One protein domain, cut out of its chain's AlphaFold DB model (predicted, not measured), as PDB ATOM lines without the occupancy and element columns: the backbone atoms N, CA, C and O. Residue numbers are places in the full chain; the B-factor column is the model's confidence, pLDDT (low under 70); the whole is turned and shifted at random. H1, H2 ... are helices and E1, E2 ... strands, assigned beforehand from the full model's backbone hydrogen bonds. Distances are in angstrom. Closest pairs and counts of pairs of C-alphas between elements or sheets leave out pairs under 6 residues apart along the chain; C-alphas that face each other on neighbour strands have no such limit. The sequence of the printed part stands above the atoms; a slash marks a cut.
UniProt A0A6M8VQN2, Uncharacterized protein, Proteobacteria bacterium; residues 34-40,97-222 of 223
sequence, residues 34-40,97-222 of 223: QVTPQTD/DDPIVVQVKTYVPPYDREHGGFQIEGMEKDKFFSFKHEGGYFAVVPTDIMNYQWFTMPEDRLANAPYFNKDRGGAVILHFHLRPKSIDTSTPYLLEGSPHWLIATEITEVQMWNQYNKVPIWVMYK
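AT A GLANCE: This is residues 34 to 40 and 97 to 222 of the 223 residues of an uncharacterized protein of Proteobacteria bacterium (UniProt A0A6M8VQN2). A long, twisted sheet is built on the hairpin of E6 and E7, two long strands that bend sharply; a second hairpin, E3 and E4, is joined to one part of E7, while E1 beside E6 and E8 beside another part of E7 widen the sheet toward its opposite end. Near that opposite end sits a small ribbon of two strands, E2 and E5, with the four-residue helix H2 close by and the equally short H1 just before E5. The printed part has 133 residues, with the named elements E1, E2, E3, E4, H1, E5, H2, E6, E7 and E8 in that order, and its class is mostly strand. The six-stranded sheet is branched and mixed, and the ribbon of E2 and E5 is antiparallel. The whole is compact, with a radius of gyration of the C-alphas of 16.0 A, yet elongated, spanning 49 by 28 by 27 A.

IN THESE COORDINATES: Residues 34 to 40 hold no named element, and the cut follows them. E1 covers residues 100 to 108, beginning at C-alpha 100 at (29.768, -26.969, -38.460); it is 23.1 A long and bends by 56 degrees at residue 105. E2 is residues 117 to 119. E3, residues 129 to 133, is 13.4 A long, and E4, residues 136 to 142, is 19.7 A long. H1 is residues 145 to 148, E5 residues 150 to 152 and H2 residues 155 to 158. E6, residues 170 to 191, is the longest strand by residues; it begins at C-alpha 170 at (47.466, -22.488, -56.110), bends by 151 degrees at residue 186 and measures 30.2 A. E7, residues 194 to 210, measures 32.3 A and bends by 94 degrees at residue 202. E8, residues 216 to 221, is 14.2 A long and ends at C-alpha 221 at (44.388, -28.546, -35.358).

HOW THE PARTS SIT: E6, E7 and E8 form a meander, each strand the antiparallel neighbour of the one before. The pairing of E7 is staggered: E6 is beside its residues 194 to 210 on one side, while E4 beside residues 196 to 202 and E8 beside residues 205 to 209 lie on the other side. In the hairpin of E6 and E7, N 175 and O 207 are 2.8 A apart, within hydrogen-bond range. In the hairpin of E7 and E8, N 206 and O 220 are 2.8 A apart. E4 is parallel to E7, with N 139 and O 197 at 2.8 A. E3 and E4 are an antiparallel hairpin, with N 131 and O 138 at 2.8 A. E1 is antiparallel to E6, with N 104 and O 174 at 2.8 A. E1, E3 and E8 are the edge strands; the closest C-alphas of E1 and E3, those of Val 102 and Phe 129, are 7.6 A apart. E2 and E5 are antiparallel, with N 151 and O 118 at 2.8 A. H1 only grazes the branched sheet, with its residues 145 to 148. H2 is not on that sheet, but only just, with 4 pairs of C-alphas within 10 A. H1 and H2 are too short for an O i to N i+4 pair, and in each the one O i to N i+3 pair is within range. H1 and H2 are apart.

THE WHOLE: The two C-alphas farthest apart, those of Ala 159 and Ser 186, are 49.9 A apart. Residues 41 to 96 are cut out, and C-alphas 40 and 97 are 15.9 A apart across the cut. The link from H2 to E6, with 11 residues, is long. The mean pLDDT of the printed part is 94.2, and no printed residue is under 70.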
ATOM      1  N   GLN A  34      38.766 -38.486 -45.698       88.75
ATOM      2  CA  GLN A  34      37.635 -38.228 -46.580       88.75
ATOM      3  C   GLN A  34      37.216 -36.764 -46.501       88.75
ATOM      4  O   GLN A  34      37.195 -36.155 -45.428       88.75
ATOM      5  N   VAL A  35      36.850 -36.204 -47.654       88.38
ATOM      6  CA  VAL A  35      36.319 -34.843 -47.748       88.38
ATOM      7  C   VAL A  35      35.056 -34.763 -46.899       88.38
ATOM      8  O   VAL A  35      34.049 -35.399 -47.212       88.38
ATOM      9  N   THR A  36      35.094 -33.961 -45.837       90.06
ATOM     10  CA  THR A  36      33.890 -33.716 -45.040       90.06
ATOM     11  C   THR A  36      32.987 -32.737 -45.803       90.06
ATOM     12  O   THR A  36      33.464 -31.666 -46.208       90.06
ATOM     13  N   PRO A  37      31.713 -33.083 -46.070       94.00
ATOM     14  CA  PRO A  37      30.809 -32.196 -46.789       94.00
ATOM     15  C   PRO A  37      30.554 -30.916 -45.988       94.00
ATOM     16  O   PRO A  37      30.597 -30.920 -44.759       94.00
ATOM     17  N   GLN A  38      30.282 -29.817 -46.694       96.69
ATOM     18  CA  GLN A  38      29.827 -28.586 -46.057       96.69
ATOM     19  C   GLN A  38      28.509 -28.853 -45.325       96.69
ATOM     20  O   GLN A  38      27.607 -29.479 -45.886       96.69
ATOM     21  N   THR A  39      28.392 -28.350 -44.100       98.00
ATOM     22  CA  THR A  39      27.153 -28.421 -43.328       98.00
ATOM     23  C   THR A  39      26.040 -27.683 -44.064       98.00
ATOM     24  O   THR A  39      26.236 -26.582 -44.578       98.00
ATOM     25  N   ASP A  40      24.865 -28.298 -44.147       97.19
ATOM     26  CA  ASP A  40      23.723 -27.709 -44.830       97.19
ATOM     27  C   ASP A  40      23.015 -26.644 -43.965       97.19
ATOM     28  O   ASP A  40      23.153 -26.589 -42.742       97.19
ATOM     29  N   ASP A  97      27.463 -30.095 -29.955       96.44
ATOM     30  CA  ASP A  97      28.930 -30.121 -30.029       96.44
ATOM     31  C   ASP A  97      29.484 -30.620 -31.373       96.44
ATOM     32  O   ASP A  97      30.704 -30.582 -31.580       96.44
ATOM     33  N   ASP A  98      28.622 -31.107 -32.272       96.81
ATOM     34  CA  ASP A  98      29.045 -31.544 -33.603       96.81
ATOM     35  C   ASP A  98      29.551 -30.323 -34.407       96.81
ATOM     36  O   ASP A  98      28.966 -29.237 -34.339       96.81
ATOM     37  N   PRO A  99      30.660 -30.457 -35.156       97.69
ATOM     38  CA  PRO A  99      31.247 -29.330 -35.864       97.69
ATOM     39  C   PRO A  99      30.385 -28.897 -37.056       97.69
ATOM     40  O   PRO A  99      29.963 -29.716 -37.873       97.69
ATOM     41  N   ILE A 100      30.224 -27.585 -37.216       98.50
ATOM     42  CA  ILE A 100      29.768 -26.969 -38.460       98.50
ATOM     43  C   ILE A 100      30.965 -26.910 -39.410       98.50
ATOM     44  O   ILE A 100      31.983 -26.293 -39.102       98.50
ATOM     45  N   VAL A 101      30.854 -27.534 -40.575       98.31
ATOM     46  CA  VAL A 101      31.904 -27.547 -41.592       98.31
ATOM     47  C   VAL A 101      31.595 -26.507 -42.654       98.31
ATOM     48  O   VAL A 101      30.571 -26.583 -43.334       98.31
ATOM     49  N   VAL A 102      32.503 -25.550 -42.827       98.25
ATOM     50  CA  VAL A 102      32.416 -24.515 -43.862       98.25
ATOM     51  C   VAL A 102      33.545 -24.676 -44.866       98.25
ATOM     52  O   VAL A 102      34.700 -24.836 -44.480       98.25
ATOM     53  N   GLN A 103      33.220 -24.589 -46.157       97.56
ATOM     54  CA  GLN A 103      34.193 -24.658 -47.243       97.56
ATOM     55  C   GLN A 103      34.429 -23.272 -47.851       97.56
ATOM     56  O   GLN A 103      33.514 -22.648 -48.386       97.56
ATOM     57  N   VAL A 104      35.675 -22.807 -47.821       96.75
ATOM     58  CA  VAL A 104      36.101 -21.537 -48.419       96.75
ATOM     59  C   VAL A 104      37.048 -21.831 -49.572       96.75
ATOM     60  O   VAL A 104      38.148 -22.341 -49.372       96.75
ATOM     61  N   LYS A 105      36.625 -21.512 -50.797       96.44
ATOM     62  CA  LYS A 105      37.502 -21.560 -51.973       96.44
ATOM     63  C   LYS A 105      38.374 -20.313 -51.974       96.44
ATOM     64  O   LYS A 105      37.841 -19.210 -51.893       96.44
ATOM     65  N   THR A 106      39.684 -20.485 -52.065       96.12
ATOM     66  CA  THR A 106      40.630 -19.366 -52.064       96.12
ATOM     67  C   THR A 106      41.879 -19.694 -52.877       96.12
ATOM     68  O   THR A 106      42.086 -20.837 -53.292       96.12
ATOM     69  N   TYR A 107      42.705 -18.684 -53.121       95.75
ATOM     70  CA  TYR A 107      44.035 -18.842 -53.687       95.75
ATOM     71  C   TYR A 107      45.074 -18.713 -52.576       95.75
ATOM     72  O   TYR A 107      45.006 -17.799 -51.759       95.75
ATOM     73  N   VAL A 108      46.036 -19.628 -52.554       95.56
ATOM     74  CA  VAL A 108      47.184 -19.570 -51.649       95.56
ATOM     75  C   VAL A 108      48.381 -19.047 -52.439       95.56
ATOM     76  O   VAL A 108      48.658 -19.602 -53.508       95.56
ATOM     77  N   PRO A 109      49.094 -18.014 -51.956       96.44
ATOM     78  CA  PRO A 109      50.298 -17.511 -52.611       96.44
ATOM     79  C   PRO A 109      51.436 -18.549 -52.588       96.44
ATOM     80  O   PRO A 109      51.315 -19.603 -51.954       96.44
ATOM     81  N   PRO A 110      52.557 -18.283 -53.284       96.19
ATOM     82  CA  PRO A 110      53.784 -19.047 -53.100       96.19
ATOM     83  C   PRO A 110      54.171 -19.181 -51.623       96.19
ATOM     84  O   PRO A 110      53.913 -18.292 -50.815       96.19
ATOM     85  N   TYR A 111      54.804 -20.300 -51.290       96.38
ATOM     86  CA  TYR A 111      55.273 -20.599 -49.947       96.38
ATOM     87  C   TYR A 111      56.328 -19.592 -49.500       96.38
ATOM     88  O   TYR A 111      57.347 -19.393 -50.168       96.38
ATOM     89  N   ASP A 112      56.098 -19.008 -48.332       96.75
ATOM     90  CA  ASP A 112      57.033 -18.103 -47.696       96.75
ATOM     91  C   ASP A 112      58.044 -18.913 -46.875       96.75
ATOM     92  O   ASP A 112      57.716 -19.493 -45.836       96.75
ATOM     93  N   ARG A 113      59.291 -18.960 -47.356       95.38
ATOM     94  CA  ARG A 113      60.387 -19.663 -46.673       95.38
ATOM     95  C   ARG A 113      60.893 -18.927 -45.434       95.38
ATOM     96  O   ARG A 113      61.423 -19.587 -44.547       95.38
ATOM     97  N   GLU A 114      60.762 -17.604 -45.377       95.44
ATOM     98  CA  GLU A 114      61.214 -16.792 -44.242       95.44
ATOM     99  C   GLU A 114      60.301 -17.013 -43.031       95.44
ATOM    100  O   GLU A 114      60.778 -17.227 -41.917       95.44
ATOM    101  N   HIS A 115      58.991 -17.059 -43.271       94.62
ATOM    102  CA  HIS A 115      57.973 -17.198 -42.227       94.62
ATOM    103  C   HIS A 115      57.396 -18.624 -42.096       94.62
ATOM    104  O   HIS A 115      56.606 -18.904 -41.188       94.62
ATOM    105  N   GLY A 116      57.783 -19.543 -42.984       93.69
ATOM    106  CA  GLY A 116      57.471 -20.970 -42.898       93.69
ATOM    107  C   GLY A 116      55.992 -21.311 -43.107       93.69
ATOM    108  O   GLY A 116      55.395 -22.018 -42.287       93.69
ATOM    109  N   GLY A 117      55.366 -20.782 -44.160       94.69
ATOM    110  CA  GLY A 117      53.933 -20.980 -44.364       94.69
ATOM    111  C   GLY A 117      53.321 -20.229 -45.536       94.69
ATOM    112  O   GLY A 117      53.986 -19.902 -46.518       94.69
ATOM    113  N   PHE A 118      52.020 -19.977 -45.413       95.12
ATOM    114  CA  PHE A 118      51.231 -19.232 -46.384       95.12
ATOM    115  C   PHE A 118      50.397 -18.152 -45.709       95.12
ATOM    116  O   PHE A 118      49.733 -18.418 -44.705       95.12
ATOM    117  N   GLN A 119      50.350 -16.973 -46.319       95.25
ATOM    118  CA  GLN A 119      49.369 -15.956 -45.968       95.25
ATOM    119  C   GLN A 119      48.042 -16.256 -46.669       95.25
ATOM    120  O   GLN A 119      48.003 -16.401 -47.889       95.25
ATOM    121  N   ILE A 120      46.956 -16.346 -45.908       94.69
ATOM    122  CA  ILE A 120      45.607 -16.562 -46.427       94.69
ATOM    123  C   ILE A 120      44.813 -15.262 -46.325       94.69
ATOM    124  O   ILE A 120      44.590 -14.730 -45.238       94.69
ATOM    125  N   GLU A 121      44.359 -14.772 -47.474       93.31
ATOM    126  CA  GLU A 121      43.519 -13.578 -47.562       93.31
ATOM    127  C   GLU A 121      42.068 -13.857 -47.125       93.31
ATOM    128  O   GLU A 121      41.576 -14.988 -47.185       93.31
ATOM    129  N   GLY A 122      41.363 -12.807 -46.688       91.62
ATOM    130  CA  GLY A 122      39.937 -12.867 -46.341       91.62
ATOM    131  C   GLY A 122      39.607 -13.468 -44.968       91.62
ATOM    132  O   GLY A 122      38.437 -13.749 -44.694       91.62
ATOM    133  N   MET A 123      40.613 -13.662 -44.107       94.56
ATOM    134  CA  MET A 123      40.457 -14.085 -42.705       94.56
ATOM    135  C   MET A 123      40.415 -12.863 -41.775       94.56
ATOM    136  O   MET A 123      41.308 -12.642 -40.961       94.56
ATOM    137  N   GLU A 124      39.406 -12.015 -41.953       95.25
ATOM    138  CA  GLU A 124      39.239 -10.742 -41.236       95.25
ATOM    139  C   GLU A 124      38.383 -10.898 -39.971       95.25
ATOM    140  O   GLU A 124      37.669 -11.885 -39.807       95.25
ATOM    141  N   LYS A 125      38.460  -9.933 -39.045       94.69
ATOM    142  CA  LYS A 125      37.799 -10.009 -37.726       94.69
ATOM    143  C   LYS A 125      36.274 -10.139 -37.814       94.69
ATOM    144  O   LYS A 125      35.656 -10.742 -36.945       94.69
ATOM    145  N   ASP A 126      35.678  -9.528 -38.823       94.38
ATOM    146  CA  ASP A 126      34.243  -9.498 -39.092       94.38
ATOM    147  C   ASP A 126      33.793 -10.623 -40.034       94.38
ATOM    148  O   ASP A 126      32.629 -10.665 -40.435       94.38
ATOM    149  N   LYS A 127      34.683 -11.569 -40.363       96.94
ATOM    150  CA  LYS A 127      34.342 -12.709 -41.207       96.94
ATOM    151  C   LYS A 127      33.240 -13.546 -40.561       96.94
ATOM    152  O   LYS A 127      33.363 -14.012 -39.431       96.94
ATOM    153  N   PHE A 128      32.195 -13.816 -41.334       97.94
ATOM    154  CA  PHE A 128      31.128 -14.743 -40.978       97.94
ATOM    155  C   PHE A 128      30.768 -15.631 -42.171       97.94
ATOM    156  O   PHE A 128      31.159 -15.370 -43.314       97.94
ATOM    157  N   PHE A 129      30.015 -16.693 -41.899       98.06
ATOM    158  CA  PHE A 129      29.496 -17.599 -42.916       98.06
ATOM    159  C   PHE A 129      27.970 -17.597 -42.876       98.06
ATOM    160  O   PHE A 129      27.373 -17.960 -41.861       98.06
ATOM    161  N   SER A 130      27.347 -17.150 -43.969       98.06
ATOM    162  CA  SER A 130      25.893 -17.015 -44.076       98.06
ATOM    163  C   SER A 130      25.229 -18.323 -44.504       98.06
ATOM    164  O   SER A 130      25.658 -18.978 -45.456       98.06
ATOM    165  N   PHE A 131      24.139 -18.664 -43.824       98.38
ATOM    166  CA  PHE A 131      23.262 -19.783 -44.127       98.38
ATOM    167  C   PHE A 131      21.823 -19.284 -44.215       98.38
ATOM    168  O   PHE A 131      21.336 -18.588 -43.325       98.38
ATOM    169  N   LYS A 132      21.121 -19.673 -45.281       96.88
ATOM    170  CA  LYS A 132      19.714 -19.330 -45.494       96.88
ATOM    171  C   LYS A 132      18.869 -20.591 -45.536       96.88
ATOM    172  O   LYS A 132      19.122 -21.471 -46.356       96.88
ATOM    173  N   HIS A 133      17.840 -20.645 -44.699       95.62
ATOM    174  CA  HIS A 133      16.892 -21.755 -44.670       95.62
ATOM    175  C   HIS A 133      15.473 -21.240 -44.416       95.62
ATOM    176  O   HIS A 133      15.247 -20.533 -43.438       95.62
ATOM    177  N   GLU A 134      14.543 -21.562 -45.320       90.00
ATOM    178  CA  GLU A 134      13.100 -21.270 -45.209       90.00
ATOM    179  C   GLU A 134      12.757 -19.843 -44.735       90.00
ATOM    180  O   GLU A 134      11.879 -19.619 -43.908       90.00
ATOM    181  N   GLY A 135      13.477 -18.848 -45.268       85.88
ATOM    182  CA  GLY A 135      13.265 -17.425 -44.972       85.88
ATOM    183  C   GLY A 135      14.058 -16.879 -43.779       85.88
ATOM    184  O   GLY A 135      14.173 -15.662 -43.653       85.88
ATOM    185  N   GLY A 136      14.662 -17.744 -42.963       93.44
ATOM    186  CA  GLY A 136      15.609 -17.357 -41.921       93.44
ATOM    187  C   GLY A 136      17.034 -17.206 -42.457       93.44
ATOM    188  O   GLY A 136      17.458 -17.964 -43.336       93.44
ATOM    189  N   TYR A 137      17.775 -16.248 -41.897       97.81
ATOM    190  CA  TYR A 137      19.213 -16.092 -42.110       97.81
ATOM    191  C   TYR A 137      19.953 -16.378 -40.805       97.81
ATOM    192  O   TYR A 137      19.566 -15.903 -39.738       97.81
ATOM    193  N   PHE A 138      21.028 -17.147 -40.906       98.31
ATOM    194  CA  PHE A 138      21.877 -17.549 -39.794       98.31
ATOM    195  C   PHE A 138      23.324 -17.248 -40.166       98.31
ATOM    196  O   PHE A 138      23.739 -17.510 -41.294       98.31
ATOM    197  N   ALA A 139      24.084 -16.674 -39.244       98.44
ATOM    198  CA  ALA A 139      25.497 -16.392 -39.439       98.44
ATOM    199  C   ALA A 139      26.321 -17.181 -38.431       98.44
ATOM    200  O   ALA A 139      26.141 -17.063 -37.218       98.44
ATOM    201  N   VAL A 140      27.250 -17.970 -38.954       98.62
ATOM    202  CA  VAL A 140      28.256 -18.667 -38.163       98.62
ATOM    203  C   VAL A 140      29.475 -17.756 -38.061       98.62
ATOM    204  O   VAL A 140      30.086 -17.421 -39.078       98.62
ATOM    205  N   VAL A 141      29.796 -17.332 -36.841       98.25
ATOM    206  CA  VAL A 141      30.825 -16.327 -36.553       98.25
ATOM    207  C   VAL A 141      31.990 -16.991 -35.808       98.25
ATOM    208  O   VAL A 141      31.852 -17.311 -34.624       98.25
ATOM    209  N   PRO A 142      33.126 -17.264 -36.471       98.06
ATOM    210  CA  PRO A 142      34.325 -17.785 -35.815       98.06
ATOM    211  C   PRO A 142      34.985 -16.731 -34.912       98.06
ATOM    212  O   PRO A 142      35.329 -15.642 -35.361       98.06
ATOM    213  N   THR A 143      35.216 -17.060 -33.641       96.50
ATOM    214  CA  THR A 143      35.810 -16.128 -32.655       96.50
ATOM    215  C   THR A 143      37.306 -15.868 -32.855       96.50
ATOM    216  O   THR A 143      37.831 -14.877 -32.353       96.50
ATOM    217  N   ASP A 144      37.999 -16.750 -33.573       95.38
ATOM    218  CA  ASP A 144      39.458 -16.796 -33.674       95.38
ATOM    219  C   ASP A 144      39.967 -16.892 -35.121       95.38
ATOM    220  O   ASP A 144      41.094 -17.321 -35.361       95.38
ATOM    221  N   ILE A 145      39.168 -16.443 -36.094       95.81
ATOM    222  CA  ILE A 145      39.476 -16.549 -37.532       95.81
ATOM    223  C   ILE A 145      40.800 -15.892 -37.936       95.81
ATOM    224  O   ILE A 145      41.513 -16.423 -38.784       95.81
ATOM    225  N   MET A 146      41.179 -14.786 -37.290       95.88
ATOM    226  CA  MET A 146      42.428 -14.081 -37.592       95.88
ATOM    227  C   MET A 146      43.677 -14.923 -37.297       95.88
ATOM    228  O   MET A 146      44.699 -14.737 -37.953       95.88
ATOM    229  N   ASN A 147      43.599 -15.899 -36.383       94.44
ATOM    230  CA  ASN A 147      44.711 -16.821 -36.112       94.44
ATOM    231  C   ASN A 147      45.044 -17.710 -37.320       94.44
ATOM    232  O   ASN A 147      46.107 -18.321 -37.364       94.44
ATOM    233  N   TYR A 148      44.142 -17.765 -38.300       93.88
ATOM    234  CA  TYR A 148      44.254 -18.560 -39.516       93.88
ATOM    235  C   TYR A 148      44.574 -17.698 -40.750       93.88
ATOM    236  O   TYR A 148      44.538 -18.200 -41.871       93.88
ATOM    237  N   GLN A 149      44.942 -16.421 -40.563       94.19
ATOM    238  CA  GLN A 149      45.578 -15.605 -41.610       94.19
ATOM    239  C   GLN A 149      46.942 -16.167 -42.022       94.19
ATOM    240  O   GLN A 149      47.368 -15.967 -43.157       94.19
ATOM    241  N   TRP A 150      47.625 -16.874 -41.116       93.94
ATOM    242  CA  TRP A 150      48.924 -17.483 -41.379       93.94
ATOM    243  C   TRP A 150      48.875 -19.002 -41.208       93.94
ATOM    244  O   TRP A 150      48.738 -19.523 -40.102       93.94
ATOM    245  N   PHE A 151      49.028 -19.729 -42.312       91.00
ATOM    246  CA  PHE A 151      49.095 -21.186 -42.317       91.00
ATOM    247  C   PHE A 151      50.538 -21.662 -42.228       91.00
ATOM    248  O   PHE A 151      51.215 -21.826 -43.241       91.00
ATOM    249  N   THR A 152      51.004 -21.920 -41.007       91.31
ATOM    250  CA  THR A 152      52.329 -22.506 -40.779       91.31
ATOM    251  C   THR A 152      52.369 -23.955 -41.256       91.31
ATOM    252  O   THR A 152      51.587 -24.790 -40.791       91.31
ATOM    253  N   MET A 153      53.307 -24.266 -42.151       89.25
ATOM    254  CA  MET A 153      53.507 -25.615 -42.675       89.25
ATOM    255  C   MET A 153      54.991 -25.854 -42.945       89.25
ATOM    256  O   MET A 153      55.572 -25.111 -43.723       89.25
ATOM    257  N   PRO A 154      55.616 -26.887 -42.359       88.56
ATOM    258  CA  PRO A 154      57.005 -27.214 -42.662       88.56
ATOM    259  C   PRO A 154      57.225 -27.510 -44.158       88.56
ATOM    260  O   PRO A 154      56.442 -28.229 -44.782       88.56
ATOM    261  N   GLU A 155      58.300 -26.976 -44.740       89.88
ATOM    262  CA  GLU A 155      58.568 -27.083 -46.185       89.88
ATOM    263  C   GLU A 155      58.761 -28.537 -46.658       89.88
ATOM    264  O   GLU A 155      58.381 -28.894 -47.775       89.88
ATOM    265  N   ASP A 156      59.306 -29.403 -45.802       85.75
ATOM    266  CA  ASP A 156      59.470 -30.840 -46.052       85.75
ATOM    267  C   ASP A 156      58.124 -31.567 -46.188       85.75
ATOM    268  O   ASP A 156      58.004 -32.538 -46.939       85.75
ATOM    269  N   ARG A 157      57.078 -31.074 -45.517       81.38
ATOM    270  CA  ARG A 157      55.713 -31.595 -45.665       81.38
ATOM    271  C   ARG A 157      55.103 -31.194 -46.998       81.38
ATOM    272  O   ARG A 157      54.463 -32.026 -47.633       81.38
ATOM    273  N   LEU A 158      55.365 -29.970 -47.456       83.88
ATOM    274  CA  LEU A 158      54.909 -29.494 -48.765       83.88
ATOM    275  C   LEU A 158      55.539 -30.246 -49.928       83.88
ATOM    276  O   LEU A 158      54.871 -30.461 -50.933       83.88
ATOM    277  N   ALA A 159      56.797 -30.671 -49.798       79.31
ATOM    278  CA  ALA A 159      57.455 -31.475 -50.829       79.31
ATOM    279  C   ALA A 159      56.699 -32.783 -51.132       79.31
ATOM    280  O   ALA A 159      56.788 -33.298 -52.244       79.31
ATOM    281  N   ASN A 160      55.935 -33.286 -50.160       75.62
ATOM    282  CA  ASN A 160      55.130 -34.497 -50.277       75.62
ATOM    283  C   ASN A 160      53.646 -34.213 -50.553       75.62
ATOM    284  O   ASN A 160      52.872 -35.159 -50.671       75.62
ATOM    285  N   ALA A 161      53.232 -32.943 -50.649       80.00
ATOM    286  CA  ALA A 161      51.852 -32.580 -50.937       80.00
ATOM    287  C   ALA A 161      51.559 -32.819 -52.429       80.00
ATOM    288  O   ALA A 161      52.059 -32.089 -53.294       80.00
ATOM    289  N   PRO A 162      50.758 -33.839 -52.773       73.31
ATOM    290  CA  PRO A 162      50.547 -34.205 -54.161       73.31
ATOM    291  C   PRO A 162      49.821 -33.074 -54.901       73.31
ATOM    292  O   PRO A 162      48.817 -32.531 -54.438       73.31
ATOM    293  N   TYR A 163      50.323 -32.734 -56.091       82.12
ATOM    294  CA  TYR A 163      49.717 -31.756 -57.005       82.12
ATOM    295  C   TYR A 163      49.642 -30.306 -56.493       82.12
ATOM    296  O   TYR A 163      48.912 -29.500 -57.075       82.12
ATOM    297  N   PHE A 164      50.388 -29.944 -55.446       88.56
ATOM    298  CA  PHE A 164      50.531 -28.556 -55.007       88.56
ATOM    299  C   PHE A 164      51.929 -28.027 -55.348       88.56
ATOM    300  O   PHE A 164      52.938 -28.629 -54.993       88.56
ATOM    301  N   ASN A 165      52.002 -26.896 -56.053       90.56
ATOM    302  CA  ASN A 165      53.273 -26.268 -56.400       90.56
ATOM    303  C   ASN A 165      53.576 -25.143 -55.406       90.56
ATOM    304  O   ASN A 165      53.059 -24.038 -55.542       90.56
ATOM    305  N   LYS A 166      54.451 -25.411 -54.434       91.19
ATOM    306  CA  LYS A 166      54.821 -24.430 -53.405       91.19
ATOM    307  C   LYS A 166      55.445 -23.144 -53.961       91.19
ATOM    308  O   LYS A 166      55.274 -22.101 -53.353       91.19
ATOM    309  N   ASP A 167      56.127 -23.185 -55.105       93.62
ATOM    310  CA  ASP A 167      56.804 -22.004 -55.662       93.62
ATOM    311  C   ASP A 167      55.835 -21.084 -56.427       93.62
ATOM    312  O   ASP A 167      56.144 -19.923 -56.680       93.62
ATOM    313  N   ARG A 168      54.656 -21.593 -56.806       93.88
ATOM    314  CA  ARG A 168      53.608 -20.823 -57.499       93.88
ATOM    315  C   ARG A 168      52.389 -20.540 -56.623       93.88
ATOM    316  O   ARG A 168      51.659 -19.593 -56.904       93.88
ATOM    317  N   GLY A 169      52.171 -21.345 -55.587       93.75
ATOM    318  CA  GLY A 169      50.903 -21.385 -54.874       93.75
ATOM    319  C   GLY A 169      49.834 -22.130 -55.676       93.75
ATOM    320  O   GLY A 169      50.136 -22.931 -56.570       93.75
ATOM    321  N   GLY A 170      48.564 -21.876 -55.370       94.12
ATOM    322  CA  GLY A 170      47.466 -22.488 -56.110       94.12
ATOM    323  C   GLY A 170      46.091 -22.312 -55.482       94.12
ATOM    324  O   GLY A 170      45.943 -21.856 -54.352       94.12
ATOM    325  N   ALA A 171      45.072 -22.710 -56.240       95.56
ATOM    326  CA  ALA A 171      43.688 -22.708 -55.789       95.56
ATOM    327  C   ALA A 171      43.418 -23.879 -54.828       95.56
ATOM    328  O   ALA A 171      43.669 -25.047 -55.154       95.56
ATOM    329  N   VAL A 172      42.872 -23.569 -53.655       95.44
ATOM    330  CA  VAL A 172      42.581 -24.535 -52.590       95.44
ATOM    331  C   VAL A 172      41.158 -24.369 -52.065       95.44
ATOM    332  O   VAL A 172      40.487 -23.361 -52.296       95.44
ATOM    333  N   ILE A 173      40.707 -25.368 -51.314       96.12
ATOM    334  CA  ILE A 173      39.521 -25.279 -50.467       96.12
ATOM    335  C   ILE A 173      39.969 -25.429 -49.022       96.12
ATOM    336  O   ILE A 173      40.582 -26.432 -48.660       96.12
ATOM    337  N   LEU A 174      39.649 -24.432 -48.206       96.69
ATOM    338  CA  LEU A 174      39.807 -24.488 -46.763       96.69
ATOM    339  C   LEU A 174      38.517 -25.015 -46.149       96.69
ATOM    340  O   LEU A 174      37.449 -24.450 -46.375       96.69
ATOM    341  N   HIS A 175      38.613 -26.106 -45.402       97.38
ATOM    342  CA  HIS A 175      37.515 -26.660 -44.624       97.38
ATOM    343  C   HIS A 175      37.706 -26.237 -43.177       97.38
ATOM    344  O   HIS A 175      38.609 -26.732 -42.508       97.38
ATOM    345  N   PHE A 176      36.863 -25.330 -42.698       97.75
ATOM    346  CA  PHE A 176      36.820 -24.935 -41.297       97.75
ATOM    347  C   PHE A 176      35.838 -25.832 -40.561       97.75
ATOM    348  O   PHE A 176      34.660 -25.854 -40.905       97.75
ATOM    349  N   HIS A 177      36.314 -26.544 -39.546       98.19
ATOM    350  CA  HIS A 177      35.477 -27.282 -38.610       98.19
ATOM    351  C   HIS A 177      35.264 -26.390 -37.390       98.19
ATOM    352  O   HIS A 177      36.202 -26.083 -36.652       98.19
ATOM    353  N   LEU A 178      34.031 -25.930 -37.227       98.44
ATOM    354  CA  LEU A 178      33.638 -24.882 -36.298       98.44
ATOM    355  C   LEU A 178      32.765 -25.492 -35.208       98.44
ATOM    356  O   LEU A 178      31.651 -25.934 -35.476       98.44
ATOM    357  N   ARG A 179      33.246 -25.512 -33.967       98.38
ATOM    358  CA  ARG A 179      32.449 -25.967 -32.827       98.38
ATOM    359  C   ARG A 179      31.548 -24.832 -32.334       98.38
ATOM    360  O   ARG A 179      32.080 -23.768 -31.998       98.38
ATOM    361  N   PRO A 180      30.227 -25.039 -32.224       98.50
ATOM    362  CA  PRO A 180      29.318 -24.070 -31.612       98.50
ATOM    363  C   PRO A 180      29.690 -23.758 -30.161       98.50
ATOM    364  O   PRO A 180      30.091 -24.642 -29.406       98.50
ATOM    365  N   LYS A 181      29.586 -22.484 -29.769       98.25
ATOM    366  CA  LYS A 181      29.885 -22.023 -28.402       98.25
ATOM    367  C   LYS A 181      28.712 -21.324 -27.750       98.25
ATOM    368  O   LYS A 181      28.368 -21.633 -26.615       98.25
ATOM    369  N   SER A 182      28.106 -20.388 -28.462       98.25
ATOM    370  CA  SER A 182      26.975 -19.622 -27.959       98.25
ATOM    371  C   SER A 182      26.142 -19.093 -29.113       98.25
ATOM    372  O   SER A 182      26.585 -19.057 -30.261       98.25
ATOM    373  N   ILE A 183      24.934 -18.661 -28.788       98.44
ATOM    374  CA  ILE A 183      24.035 -17.979 -29.712       98.44
ATOM    375  C   ILE A 183      23.564 -16.668 -29.090       98.44
ATOM    376  O   ILE A 183      23.632 -16.501 -27.871       98.44
ATOM    377  N   ASP A 184      23.054 -15.774 -29.928       94.88
ATOM    378  CA  ASP A 184      22.308 -14.599 -29.486       94.88
ATOM    379  C   ASP A 184      20.846 -14.723 -29.932       94.88
ATOM    380  O   ASP A 184      20.551 -14.779 -31.128       94.88
ATOM    381  N   THR A 185      19.935 -14.802 -28.963       96.25
ATOM    382  CA  THR A 185      18.484 -14.889 -29.189       96.25
ATOM    383  C   THR A 185      17.767 -13.561 -28.951       96.25
ATOM    384  O   THR A 185      16.542 -13.521 -29.036       96.25
ATOM    385  N   SER A 186      18.487 -12.490 -28.601       96.00
ATOM    386  CA  SER A 186      17.876 -11.207 -28.241       96.00
ATOM    387  C   SER A 186      17.286 -10.510 -29.465       96.00
ATOM    388  O   SER A 186      16.092 -10.214 -29.500       96.00
ATOM    389  N   THR A 187      18.105 -10.304 -30.493       95.56
ATOM    390  CA  THR A 187      17.717  -9.697 -31.768       95.56
ATOM    391  C   THR A 187      18.641 -10.174 -32.886       95.56
ATOM    392  O   THR A 187      19.845 -10.287 -32.654       95.56
ATOM    393  N   PRO A 188      18.133 -10.402 -34.110       97.06
ATOM    394  CA  PRO A 188      18.993 -10.711 -35.242       97.06
ATOM    395  C   PRO A 188      19.853  -9.494 -35.616       97.06
ATOM    396  O   PRO A 188      19.387  -8.353 -35.589       97.06
ATOM    397  N   TYR A 189      21.101  -9.739 -36.009       97.56
ATOM    398  CA  TYR A 189      22.063  -8.706 -36.381       97.56
ATOM    399  C   TYR A 189      22.038  -8.444 -37.891       97.56
ATOM    400  O   TYR A 189      21.967  -9.378 -38.691       97.56
ATOM    401  N   LEU A 190      22.110  -7.182 -38.312       97.69
ATOM    402  CA  LEU A 190      22.093  -6.830 -39.733       97.69
ATOM    403  C   LEU A 190      23.485  -7.034 -40.353       97.69
ATOM    404  O   LEU A 190      24.392  -6.243 -40.114       97.69
ATOM    405  N   LEU A 191      23.637  -8.077 -41.171       96.69
ATOM    406  CA  LEU A 191      24.862  -8.380 -41.923       96.69
ATOM    407  C   LEU A 191      24.541  -8.402 -43.415       96.69
ATOM    408  O   LEU A 191      23.570  -9.039 -43.822       96.69
ATOM    409  N   GLU A 192      25.328  -7.685 -44.220       95.50
ATOM    410  CA  GLU A 192      25.153  -7.606 -45.683       95.50
ATOM    411  C   GLU A 192      23.699  -7.292 -46.108       95.50
ATOM    412  O   GLU A 192      23.178  -7.797 -47.100       95.50
ATOM    413  N   GLY A 193      23.003  -6.462 -45.320       96.06
ATOM    414  CA  GLY A 193      21.619  -6.056 -45.582       96.06
ATOM    415  C   GLY A 193      20.538  -7.077 -45.200       96.06
ATOM    416  O   GLY A 193      19.366  -6.814 -45.459       96.06
ATOM    417  N   SER A 194      20.883  -8.204 -44.567       97.44
ATOM    418  CA  SER A 194      19.918  -9.209 -44.089       97.44
ATOM    419  C   SER A 194      20.019  -9.445 -42.571       97.44
ATOM    420  O   SER A 194      21.128  -9.453 -42.026       97.44
ATOM    421  N   PRO A 195      18.893  -9.642 -41.859       97.94
ATOM    422  CA  PRO A 195      18.891  -9.900 -40.419       97.94
ATOM    423  C   PRO A 195      19.287 -11.352 -40.128       97.94
ATOM    424  O   PRO A 195      18.518 -12.269 -40.410       97.94
ATOM    425  N   HIS A 196      20.473 -11.560 -39.560       98.50
ATOM    426  CA  HIS A 196      21.033 -12.872 -39.245       98.50
ATOM    427  C   HIS A 196      20.940 -13.195 -37.753       98.50
ATOM    428  O   HIS A 196      21.339 -12.403 -36.900       98.50
ATOM    429  N   TRP A 197      20.503 -14.409 -37.437       98.25
ATOM    430  CA  TRP A 197      20.699 -15.010 -36.120       98.25
ATOM    431  C   TRP A 197      22.140 -15.498 -35.977       98.25
ATOM    432  O   TRP A 197      22.649 -16.185 -36.864       98.25
ATOM    433  N   LEU A 198      22.811 -15.131 -34.886       98.25
ATOM    434  CA  LEU A 198      24.247 -15.364 -34.734       98.25
ATOM    435  C   LEU A 198      24.536 -16.646 -33.949       98.25
ATOM    436  O   LEU A 198      23.974 -16.869 -32.876       98.25
ATOM    437  N   ILE A 199      25.470 -17.446 -34.464       98.62
ATOM    438  CA  ILE A 199      26.081 -18.584 -33.774       98.62
ATOM    439  C   ILE A 199      27.576 -18.294 -33.655       98.62
ATOM    440  O   ILE A 199      28.307 -18.335 -34.646       98.62
ATOM    441  N   ALA A 200      28.040 -18.005 -32.442       98.38
ATOM    442  CA  ALA A 200      29.462 -17.879 -32.171       98.38
ATOM    443  C   ALA A 200      30.099 -19.273 -32.146       98.38
ATOM    444  O   ALA A 200      29.581 -20.205 -31.521       98.38
ATOM    445  N   THR A 201      31.234 -19.409 -32.821       98.69
ATOM    446  CA  THR A 201      31.933 -20.684 -32.985       98.69
ATOM    447  C   THR A 201      33.422 -20.558 -32.722       98.69
ATOM    448  O   THR A 201      34.016 -19.488 -32.827       98.69
ATOM    449  N   GLU A 202      34.035 -21.681 -32.387       97.69
ATOM    450  CA  GLU A 202      35.479 -21.836 -32.268       97.69
ATOM    451  C   GLU A 202      35.984 -22.723 -33.403       97.69
ATOM    452  O   GLU A 202      35.425 -23.797 -33.633       97.69
ATOM    453  N   ILE A 203      37.056 -22.319 -34.084       97.62
ATOM    454  CA  ILE A 203      37.690 -23.177 -35.087       97.62
ATOM    455  C   ILE A 203      38.456 -24.286 -34.362       97.62
ATOM    456  O   ILE A 203      39.396 -24.023 -33.622       97.62
ATOM    457  N   THR A 204      38.071 -25.545 -34.559       97.06
ATOM    458  CA  THR A 204      38.764 -26.693 -33.947       97.06
ATOM    459  C   THR A 204      39.785 -27.320 -34.883       97.06
ATOM    460  O   THR A 204      40.806 -27.842 -34.441       97.06
ATOM    461  N   GLU A 205      39.508 -27.268 -36.181       96.19
ATOM    462  CA  GLU A 205      40.340 -27.860 -37.219       96.19
ATOM    463  C   GLU A 205      40.178 -27.066 -38.515       96.19
ATOM    464  O   GLU A 205      39.075 -26.629 -38.853       96.19
ATOM    465  N   VAL A 206      41.283 -26.884 -39.238       96.00
ATOM    466  CA  VAL A 206      41.265 -26.387 -40.611       96.00
ATOM    467  C   VAL A 206      42.014 -27.338 -41.517       96.00
ATOM    468  O   VAL A 206      43.196 -27.612 -41.311       96.00
ATOM    469  N   GLN A 207      41.335 -27.811 -42.550       95.31
ATOM    470  CA  GLN A 207      41.930 -28.663 -43.570       95.31
ATOM    471  C   GLN A 207      42.112 -27.860 -44.856       95.31
ATOM    472  O   GLN A 207      41.224 -27.114 -45.263       95.31
ATOM    473  N   MET A 208      43.248 -28.031 -45.520       94.50
ATOM    474  CA  MET A 208      43.524 -27.455 -46.828       94.50
ATOM    475  C   MET A 208      43.482 -28.564 -47.869       94.50
ATOM    476  O   MET A 208      44.201 -29.554 -47.756       94.50
ATOM    477  N   TRP A 209      42.664 -28.381 -48.896       94.88
ATOM    478  CA  TRP A 209      42.456 -29.346 -49.969       94.88
ATOM    479  C   TRP A 209      42.788 -28.715 -51.311       94.88
ATOM    480  O   TRP A 209      42.444 -27.561 -51.564       94.88
ATOM    481  N   ASN A 210      43.397 -29.474 -52.215       93.19
ATOM    482  CA  ASN A 210      43.557 -29.015 -53.588       93.19
ATOM    483  C   ASN A 210      42.172 -28.876 -54.248       93.19
ATOM    484  O   ASN A 210      41.346 -29.795 -54.215       93.19
ATOM    485  N   GLN A 211      41.896 -27.716 -54.852       93.69
ATOM    486  CA  GLN A 211      40.562 -27.418 -55.369       93.69
ATOM    487  C   GLN A 211      40.129 -28.342 -56.516       93.69
ATOM    488  O   GLN A 211      38.926 -28.593 -56.655       93.69
ATOM    489  N   TYR A 212      41.070 -28.846 -57.315       91.00
ATOM    490  CA  TYR A 212      40.788 -29.593 -58.539       91.00
ATOM    491  C   TYR A 212      40.565 -31.080 -58.277       91.00
ATOM    492  O   TYR A 212      39.539 -31.621 -58.676       91.00
ATOM    493  N   ASN A 213      41.502 -31.733 -57.592       89.94
ATOM    494  CA  ASN A 213      41.470 -33.183 -57.381       89.94
ATOM    495  C   ASN A 213      40.929 -33.596 -56.002       89.94
ATOM    496  O   ASN A 213      40.776 -34.787 -55.759       89.94
ATOM    497  N   LYS A 214      40.631 -32.629 -55.118       90.50
ATOM    498  CA  LYS A 214      40.140 -32.872 -53.752       90.50
ATOM    499  C   LYS A 214      41.055 -33.783 -52.933       90.50
ATOM    500  O   LYS A 214      40.576 -34.523 -52.082       90.50
ATOM    501  N   VAL A 215      42.362 -33.726 -53.177       91.12
ATOM    502  CA  VAL A 215      43.358 -34.410 -52.348       91.12
ATOM    503  C   VAL A 215      43.752 -33.479 -51.193       91.12
ATOM    504  O   VAL A 215      43.943 -32.277 -51.435       91.12
ATOM    505  N   PRO A 216      43.838 -33.974 -49.944       91.94
ATOM    506  CA  PRO A 216      44.188 -33.134 -48.810       91.94
ATOM    507  C   PRO A 216      45.671 -32.764 -48.881       91.94
ATOM    508  O   PRO A 216      46.540 -33.607 -49.090       91.94
ATOM    509  N   ILE A 217      45.945 -31.477 -48.712       91.06
ATOM    510  CA  ILE A 217      47.292 -30.902 -48.670       91.06
ATOM    511  C   ILE A 217      47.778 -30.881 -47.221       91.06
ATOM    512  O   ILE A 217      48.921 -31.229 -46.936       91.06
ATOM    513  N   TRP A 218      46.909 -30.458 -46.297       90.38
ATOM    514  CA  TRP A 218      47.287 -30.245 -44.904       90.38
ATOM    515  C   TRP A 218      46.095 -30.247 -43.959       90.38
ATOM    516  O   TRP A 218      44.986 -29.892 -44.350       90.38
ATOM    517  N   VAL A 219      46.356 -30.573 -42.694       91.12
ATOM    518  CA  VAL A 219      45.401 -30.425 -41.596       91.12
ATOM    519  C   VAL A 219      46.081 -29.699 -40.442       91.12
ATOM    520  O   VAL A 219      47.154 -30.096 -39.987       91.12
ATOM    521  N   MET A 220      45.447 -28.631 -39.975       90.69
ATOM    522  CA  MET A 220      45.847 -27.856 -38.811       90.69
ATOM    523  C   MET A 220      44.798 -28.025 -37.717       90.69
ATOM    524  O   MET A 220      43.633 -27.687 -37.907       90.69
ATOM    525  N   TYR A 221      45.227 -28.493 -36.551       91.06
ATOM    526  CA  TYR A 221      44.388 -28.546 -35.358       91.06
ATOM    527  C   TYR A 221      44.613 -27.304 -34.505       91.06
ATOM    528  O   TYR A 221      45.741 -26.804 -34.415       91.06
ATOM    529  N   LYS A 222      43.552 -26.825 -33.855       87.06
ATOM    530  CA  LYS A 222      43.699 -25.835 -32.791       87.06
ATOM    531  C   LYS A 222      44.553 -26.434 -31.664       87.06
ATOM    532  O   LYS A 222      44.326 -27.575 -31.264       87.06
TER     533      LYS A 222